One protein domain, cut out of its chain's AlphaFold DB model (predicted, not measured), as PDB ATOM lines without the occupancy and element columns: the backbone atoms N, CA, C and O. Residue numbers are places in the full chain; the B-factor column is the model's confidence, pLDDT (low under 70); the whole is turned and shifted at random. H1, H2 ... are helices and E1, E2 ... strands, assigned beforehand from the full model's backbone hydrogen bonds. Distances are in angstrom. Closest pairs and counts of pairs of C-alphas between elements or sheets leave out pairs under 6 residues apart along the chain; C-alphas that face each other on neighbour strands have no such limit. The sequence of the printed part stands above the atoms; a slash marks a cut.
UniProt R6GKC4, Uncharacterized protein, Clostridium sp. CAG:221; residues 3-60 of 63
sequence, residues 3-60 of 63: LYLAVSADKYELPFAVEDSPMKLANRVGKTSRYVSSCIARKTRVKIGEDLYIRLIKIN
ATOM      1  N   LEU A   3     251.936 267.227 133.531       90.62
ATOM      2  CA  LEU A   3     252.844 267.579 132.443       90.62
ATOM      3  C   LEU A   3     252.578 269.009 131.982       90.62
ATOM      4  O   LEU A   3     251.431 269.461 131.926       90.62
ATOM      5  N   TYR A   4     253.646 269.707 131.632       91.06
ATOM      6  CA  TYR A   4     253.625 271.063 131.114       91.06
ATOM      7  C   TYR A   4     254.002 271.023 129.637       91.06
ATOM      8  O   TYR A   4     255.122 270.652 129.291       91.06
ATOM      9  N   LEU A   5     253.047 271.369 128.775       90.00
ATOM     10  CA  LEU A   5     253.190 271.329 127.322       90.00
ATOM     11  C   LEU A   5     253.356 272.756 126.807       90.00
ATOM     12  O   LEU A   5     252.417 273.551 126.890       90.00
ATOM     13  N   ALA A   6     254.533 273.070 126.274       89.38
ATOM     14  CA  ALA A   6     254.780 274.334 125.598       89.38
ATOM     15  C   ALA A   6     254.295 274.268 124.147       89.38
ATOM     16  O   ALA A   6     254.672 273.370 123.392       89.38
ATOM     17  N   VAL A   7     253.485 275.249 123.765       87.62
ATOM     18  CA  VAL A   7     253.023 275.481 122.392       87.62
ATOM     19  C   VAL A   7     253.421 276.890 121.968       87.62
ATOM     20  O   VAL A   7     253.462 277.797 122.805       87.62
ATOM     21  N   SER A   8     253.742 277.076 120.688       83.88
ATOM     22  CA  SER A   8     253.980 278.416 120.143       83.88
ATOM     23  C   SER A   8     252.684 279.225 120.234       83.88
ATOM     24  O   SER A   8     251.599 278.686 120.006       83.88
ATOM     25  N   ALA A   9     252.784 280.501 120.605       72.94
ATOM     26  CA  ALA A   9     251.632 281.398 120.653       72.94
ATOM     27  C   ALA A   9     251.016 281.640 119.260       72.94
ATOM     28  O   ALA A   9     249.793 281.760 119.158       72.94
ATOM     29  N   ASP A  10     251.855 281.642 118.218       67.31
ATOM     30  CA  ASP A  10     251.506 282.101 116.866       67.31
ATOM     31  C   ASP A  10     251.204 280.958 115.891       67.31
ATOM     32  O   ASP A  10     250.494 281.145 114.905       67.31
ATOM     33  N   LYS A  11     251.718 279.752 116.164       58.75
ATOM     34  CA  LYS A  11     251.535 278.568 115.313       58.75
ATOM     35  C   LYS A  11     250.972 277.415 116.136       58.75
ATOM     36  O   LYS A  11     251.705 276.629 116.737       58.75
ATOM     37  N   TYR A  12     249.647 277.331 116.186       62.16
ATOM     38  CA  TYR A  12     248.944 276.186 116.758       62.16
ATOM     39  C   TYR A  12     249.003 275.011 115.797       62.16
ATOM     40  O   TYR A  12     248.107 274.908 114.974       62.16
ATOM     41  N   GLU A  13     249.965 274.099 115.941       60.94
ATOM     42  CA  GLU A  13     249.759 272.735 115.422       60.94
ATOM     43  C   GLU A  13     250.280 271.649 116.372       60.94
ATOM     44  O   GLU A  13     249.571 270.667 116.582       60.94
ATOM     45  N   LEU A  14     251.433 271.814 117.042       74.88
ATOM     46  CA  LEU A  14     251.980 270.774 117.931       74.88
ATOM     47  C   LEU A  14     252.752 271.346 119.138       74.88
ATOM     48  O   LEU A  14     253.400 272.390 119.018       74.88
ATOM     49  N   PRO A  15     252.718 270.676 120.310       85.50
ATOM     50  CA  PRO A  15     253.601 271.016 121.420       85.50
ATOM     51  C   PRO A  15     255.059 270.766 121.027       85.50
ATOM     52  O   PRO A  15     255.405 269.681 120.564       85.50
ATOM     53  N   PHE A  16     255.923 271.758 121.237       87.19
ATOM     54  CA  PHE A  16     257.347 271.663 120.890       87.19
ATOM     55  C   PHE A  16     258.227 271.264 122.086       87.19
ATOM     56  O   PHE A  16     259.374 270.857 121.909       87.19
ATOM     57  N   ALA A  17     257.700 271.353 123.312       89.56
ATOM     58  CA  ALA A  17     258.363 270.850 124.510       89.56
ATOM     59  C   ALA A  17     257.347 270.324 125.531       89.56
ATOM     60  O   ALA A  17     256.255 270.877 125.684       89.56
ATOM     61  N   VAL A  18     257.727 269.258 126.236       91.31
ATOM     62  CA  VAL A  18     256.926 268.607 127.278       91.31
ATOM     63  C   VAL A  18     257.835 268.279 128.448       91.31
ATOM     64  O   VAL A  18     258.842 267.606 128.257       91.31
ATOM     65  N   GLU A  19     257.482 268.738 129.646       94.56
ATOM     66  CA  GLU A  19     258.271 268.502 130.859       94.56
ATOM     67  C   GLU A  19     257.375 268.268 132.083       94.56
ATOM     68  O   GLU A  19     256.212 268.671 132.117       94.56
ATOM     69  N   ASP A  20     257.928 267.639 133.119       92.88
ATOM     70  CA  ASP A  20     257.243 267.340 134.389       92.88
ATOM     71  C   ASP A  20     257.297 268.493 135.412       92.88
ATOM     72  O   ASP A  20     256.658 268.435 136.464       92.88
ATOM     73  N   SER A  21     258.044 269.561 135.113       91.19
ATOM     74  CA  SER A  21     258.174 270.730 135.980       91.19
ATOM     75  C   SER A  21     258.339 272.030 135.183       91.19
ATOM     76  O   SER A  21     258.961 272.032 134.115       91.19
ATOM     77  N   PRO A  22     257.863 273.175 135.714       89.19
ATOM     78  CA  PRO A  22     258.032 274.472 135.056       89.19
ATOM     79  C   PRO A  22     259.500 274.867 134.868       89.19
ATOM     80  O   PRO A  22     259.831 275.549 133.907       89.19
ATOM     81  N   MET A  23     260.381 274.442 135.779       91.75
ATOM     82  CA  MET A  23     261.809 274.762 135.731       91.75
ATOM     83  C   MET A  23     262.520 274.031 134.588       91.75
ATOM     84  O   MET A  23     263.261 274.662 133.838       91.75
ATOM     85  N   LYS A  24     262.256 272.730 134.404       93.75
ATOM     86  CA  LYS A  24     262.787 271.987 133.251       93.75
ATOM     87  C   LYS A  24     262.256 272.556 131.942       93.75
ATOM     88  O   LYS A  24     263.029 272.742 131.007       93.75
ATOM     89  N   LEU A  25     260.968 272.908 131.903       91.94
ATOM     90  CA  LEU A  25     260.380 273.515 130.714       91.94
ATOM     91  C   LEU A  25     261.037 274.855 130.381       91.94
ATOM     92  O   LEU A  25     261.384 275.085 129.231       91.94
ATOM     93  N   ALA A  26     261.256 275.708 131.383       91.69
ATOM     94  CA  ALA A  26     261.929 276.991 131.221       91.69
ATOM     95  C   ALA A  26     263.332 276.835 130.615       91.69
ATOM     96  O   ALA A  26     263.640 277.480 129.615       91.69
ATOM     97  N   ASN A  27     264.131 275.904 131.145       92.88
ATOM     98  CA  ASN A  27     265.457 275.600 130.605       92.88
ATOM     99  C   ASN A  27     265.384 275.103 129.155       92.88
ATOM    100  O   ASN A  27     266.177 275.525 128.319       92.88
ATOM    101  N   ARG A  28     264.416 274.235 128.842       91.31
ATOM    102  CA  ARG A  28     264.259 273.651 127.505       91.31
ATOM    103  C   ARG A  28     263.838 274.665 126.446       91.31
ATOM    104  O   ARG A  28     264.242 274.539 125.296       91.31
ATOM    105  N   VAL A  29     263.027 275.649 126.823       88.69
ATOM    106  CA  VAL A  29     262.512 276.680 125.907       88.69
ATOM    107  C   VAL A  29     263.334 277.972 125.940       88.69
ATOM    108  O   VAL A  29     262.951 278.949 125.307       88.69
ATOM    109  N   GLY A  30     264.449 277.992 126.682       89.88
ATOM    110  CA  GLY A  30     265.343 279.150 126.772       89.88
ATOM    111  C   GLY A  30     264.722 280.369 127.463       89.88
ATOM    112  O   GLY A  30     265.083 281.498 127.153       89.88
ATOM    113  N   LYS A  31     263.770 280.166 128.382       89.38
ATOM    114  CA  LYS A  31     263.081 281.243 129.116       89.38
ATOM    115  C   LYS A  31     263.307 281.114 130.621       89.38
ATOM    116  O   LYS A  31     263.786 280.104 131.125       89.38
ATOM    117  N   THR A  32     262.920 282.140 131.375       90.44
ATOM    118  CA  THR A  32     262.976 282.084 132.842       90.44
ATOM    119  C   THR A  32     261.814 281.272 133.419       90.44
ATOM    120  O   THR A  32     260.704 281.247 132.881       90.44
ATOM    121  N   SER A  33     262.029 280.650 134.579       87.06
ATOM    122  CA  SER A  33     260.964 279.958 135.320       87.06
ATOM    123  C   SER A  33     259.809 280.894 135.695       87.06
ATOM    124  O   SER A  33     258.647 280.478 135.695       87.06
ATOM    125  N   ARG A  34     260.113 282.174 135.961       88.69
ATOM    126  CA  ARG A  34     259.122 283.233 136.207       88.69
ATOM    127  C   ARG A  34     258.240 283.463 134.982       88.69
ATOM    128  O   ARG A  34     257.022 283.509 135.135       88.69
ATOM    129  N   TYR A  35     258.839 283.554 133.794       88.44
ATOM    130  CA  TYR A  35     258.101 283.694 132.540       88.44
ATOM    131  C   TYR A  35     257.145 282.511 132.335       88.44
ATOM    132  O   TYR A  35     255.934 282.706 132.254       88.44
ATOM    133  N   VAL A  36     257.658 281.276 132.385       88.56
ATOM    134  CA  VAL A  36     256.839 280.059 132.229       88.56
ATOM    135  C   VAL A  36     255.703 280.010 133.255       88.56
ATOM    136  O   VAL A  36     254.566 279.701 132.904       88.56
ATOM    137  N   SER A  37     255.975 280.379 134.510       86.38
ATOM    138  CA  SER A  37     254.960 280.440 135.571       86.38
ATOM    139  C   SER A  37     253.871 281.477 135.301       86.38
ATOM    140  O   SER A  37     252.713 281.226 135.621       86.38
ATOM    141  N   SER A  38     254.214 282.611 134.685       87.19
ATOM    142  CA  SER A  38     253.239 283.638 134.301       87.19
ATOM    143  C   SER A  38     252.339 283.197 133.140       87.19
ATOM    144  O   SER A  38     251.154 283.526 133.119       87.19
ATOM    145  N   CYS A  39     252.862 282.369 132.230       85.25
ATOM    146  CA  CYS A  39     252.113 281.776 131.120       85.25
ATOM    147  C   CYS A  39     251.197 280.621 131.559       85.25
ATOM    148  O   CYS A  39     250.284 280.228 130.826       85.25
ATOM    149  N   ILE A  40     251.417 280.061 132.752       81.88
ATOM    150  CA  ILE A  40     250.545 279.043 133.332       81.88
ATOM    151  C   ILE A  40     249.246 279.712 133.815       81.88
ATOM    152  O   ILE A  40     249.096 280.117 134.968       81.88
ATOM    153  N   ALA A  41     248.256 279.799 132.929       68.81
ATOM    154  CA  ALA A  41     246.933 280.283 133.301       68.81
ATOM    155  C   ALA A  41     246.207 279.285 134.227       68.81
ATOM    156  O   ALA A  41     246.295 278.065 134.077       68.81
ATOM    157  N   ARG A  42     245.416 279.796 135.181       61.16
ATOM    158  CA  ARG A  42     244.671 278.962 136.151       61.16
ATOM    159  C   ARG A  42     243.693 277.974 135.492       61.16
ATOM    160  O   ARG A  42     243.372 276.958 136.101       61.16
ATOM    161  N   LYS A  43     243.240 278.258 134.264       62.09
ATOM    162  CA  LYS A  43     242.232 277.479 133.523       62.09
ATOM    163  C   LYS A  43     242.801 276.522 132.458       62.09
ATOM    164  O   LYS A  43     242.017 275.920 131.740       62.09
ATOM    165  N   THR A  44     244.120 276.338 132.338       69.12
ATOM    166  CA  THR A  44     244.711 275.467 131.289       69.12
ATOM    167  C   THR A  44     244.956 274.023 131.726       69.12
ATOM    168  O   THR A  44     245.632 273.276 131.020       69.12
ATOM    169  N   ARG A  45     244.431 273.611 132.889       79.25
ATOM    170  CA  ARG A  45     244.576 272.243 133.399       79.25
ATOM    171  C   ARG A  45     243.506 271.335 132.792       79.25
ATOM    172  O   ARG A  45     242.332 271.478 133.109       79.25
ATOM    173  N   VAL A  46     243.936 270.364 131.998       84.06
ATOM    174  CA  VAL A  46     243.092 269.319 131.408       84.06
ATOM    175  C   VAL A  46     243.437 267.986 132.065       84.06
ATOM    176  O   VAL A  46     244.614 267.682 132.250       84.06
ATOM    177  N   LYS A  47     242.434 267.202 132.470       87.12
ATOM    178  CA  LYS A  47     242.639 265.834 132.969       87.12
ATOM    179  C   LYS A  47     242.688 264.879 131.775       87.12
ATOM    180  O   LYS A  47     241.808 264.945 130.923       87.12
ATOM    181  N   ILE A  48     243.697 264.015 131.723       84.88
ATOM    182  CA  ILE A  48     243.813 262.943 130.731       84.88
ATOM    183  C   ILE A  48     243.934 261.624 131.488       84.88
ATOM    184  O   ILE A  48     244.872 261.437 132.253       84.88
ATOM    185  N   GLY A  49     242.980 260.714 131.297       84.38
ATOM    186  CA  GLY A  49     242.935 259.457 132.051       84.38
ATOM    187  C   GLY A  49     242.725 259.668 133.554       84.38
ATOM    188  O   GLY A  49     242.266 260.725 133.987       84.38
ATOM    189  N   GLU A  50     243.037 258.652 134.355       84.38
ATOM    190  CA  GLU A  50     242.708 258.644 135.786       84.38
ATOM    191  C   GLU A  50     243.662 259.509 136.626       84.38
ATOM    192  O   GLU A  50     243.182 260.290 137.456       84.38
ATOM    193  N   ASP A  51     244.964 259.496 136.304       88.00
ATOM    194  CA  ASP A  51     246.034 260.061 137.148       88.00
ATOM    195  C   ASP A  51     246.922 261.123 136.478       88.00
ATOM    196  O   ASP A  51     247.889 261.613 137.081       88.00
ATOM    197  N   LEU A  52     246.625 261.520 135.239       86.62
ATOM    198  CA  LEU A  52     247.434 262.481 134.492       86.62
ATOM    199  C   LEU A  52     246.686 263.797 134.259       86.62
ATOM    200  O   LEU A  52     245.504 263.853 133.924       86.62
ATOM    201  N   TYR A  53     247.410 264.896 134.432       88.81
ATOM    202  CA  TYR A  53     246.949 266.231 134.099       88.81
ATOM    203  C   TYR A  53     247.940 266.895 133.160       88.81
ATOM    204  O   TYR A  53     249.149 266.751 133.307       88.81
ATOM    205  N   ILE A  54     247.420 267.684 132.237       87.81
ATOM    206  CA  ILE A  54     248.195 268.473 131.294       87.81
ATOM    207  C   ILE A  54     247.915 269.946 131.548       87.81
ATOM    208  O   ILE A  54     246.765 270.343 131.734       87.81
ATOM    209  N   ARG A  55     248.969 270.761 131.557       88.38
ATOM    210  CA  ARG A  55     248.872 272.214 131.462       88.38
ATOM    211  C   ARG A  55     249.469 272.676 130.147       88.38
ATOM    212  O   ARG A  55     250.665 272.528 129.924       88.38
ATOM    213  N   LEU A  56     248.623 273.266 129.312       87.06
ATOM    214  CA  LEU A  56     249.061 273.972 128.115       87.06
ATOM    215  C   LEU A  56     249.641 275.333 128.500       87.06
ATOM    216  O   LEU A  56     249.024 276.088 129.261       87.06
ATOM    217  N   ILE A  57     250.822 275.626 127.964       87.50
ATOM    218  CA  ILE A  57     251.557 276.870 128.162       87.50
ATOM    219  C   ILE A  57     251.843 277.460 126.791       87.50
ATOM    220  O   ILE A  57     252.599 276.894 126.005       87.50
ATOM    221  N   LYS A  58     251.235 278.612 126.513       87.44
ATOM    222  CA  LYS A  58     251.538 279.384 125.309       87.44
ATOM    223  C   LYS A  58     252.817 280.166 125.563       87.44
ATOM    224  O   LYS A  58     252.860 280.980 126.485       87.44
ATOM    225  N   ILE A  59     253.848 279.875 124.782       85.81
ATOM    226  CA  ILE A  59     255.143 280.541 124.852       85.81
ATOM    227  C   ILE A  59     255.299 281.370 123.589       85.81
ATOM    228  O   ILE A  59     255.176 280.848 122.480       85.81
ATOM    229  N   ASN A  60     255.570 282.660 123.775       83.94
ATOM    230  CA  ASN A  60     256.065 283.477 122.685       83.94
ATOM    231  C   ASN A  60     257.565 283.192 122.536       83.94
ATOM    232  O   ASN A  60     258.342 283.382 123.478       83.94
TER     233      ASN A  60
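What this domain is: This is residues 3 to 60 of the 63 residues of an uncharacterized protein of Clostridium sp. CAG:221 (UniProt R6GKC4). A small, strongly twisted sheet of four strands forms a wall, with two short helices, H1 and H2, packed over one face and the other face without a named helix. The long strand E4 and its neighbour E1 make the middle of the sheet, and the E3 and E4 hairpin reaches out beyond the helices. The printed part has 58 residues, in the order E1, E2, H1, H2, E3, E4; the sheet runs E2, E1, E4, E3 and is mixed, and the class is mixed, helices and strands. The whole is compact, with a radius of gyration of the C-alphas of 10.8 A and spans of 32 by 23 by 19 A.

Where its parts are: E1, residues 3 to 8, begins at C-alpha 3 (252.844, 267.579, 132.443) and is 16.4 A long. E2 is residues 17 to 19, H1 residues 22 to 28, 9.8 A long, and H2 residues 33 to 39, 10.0 A long. E3 is residues 45 to 48, and E4, residues 52 to 59, runs 21.9 A to C-alpha 59 (255.143, 280.541, 124.852).

How they stand to each other: E1 and E4 are parallel at 27 degrees, with N 5 and O 55 2.9 A apart, within hydrogen-bond range. E1 and E2 form an antiparallel hairpin, with N 4 and O 19 at 2.8 A. E3 and E4 form another, with N 46 and O 54 at 2.8 A. H1 is on the sheet at a height of 8.1 A, and the closest C-alphas of E2 and H1 are those of Glu 19 and Leu 25, 5.4 A apart. H2 is on the same face at a height of 9.3 A, across the strands at 89 degrees to E4 on the local plane; its closest C-alpha pair with E4 is Cys 39 and Ile 57, 5.8 A. H1 and H2 touch, about perpendicular at 74 degrees, the C-alphas of Ala 26 and Ser 33 being closest at 5.2 A. E2, H1, H2 and E3 form a split strand-helix-strand unit, two strands of one sheet that are not neighbours, with the helices between them along the chain and E1 and E4 between them in the sheet, and its crossover is right-handed. In H1 and H2 every O i to N i+4 pair is within hydrogen-bond range.

The domain as a whole: The two C-alphas farthest apart, those of Gly 30 and Glu 50, are 31.8 A apart. The printed part has no cut and no long link. The sheet is only just strongly twisted, its C-alphas lying up to 4.2 A off its best plane. The mean pLDDT of the printed part is 84.4, and residues 10 to 13 and 41 to 44 are under 70.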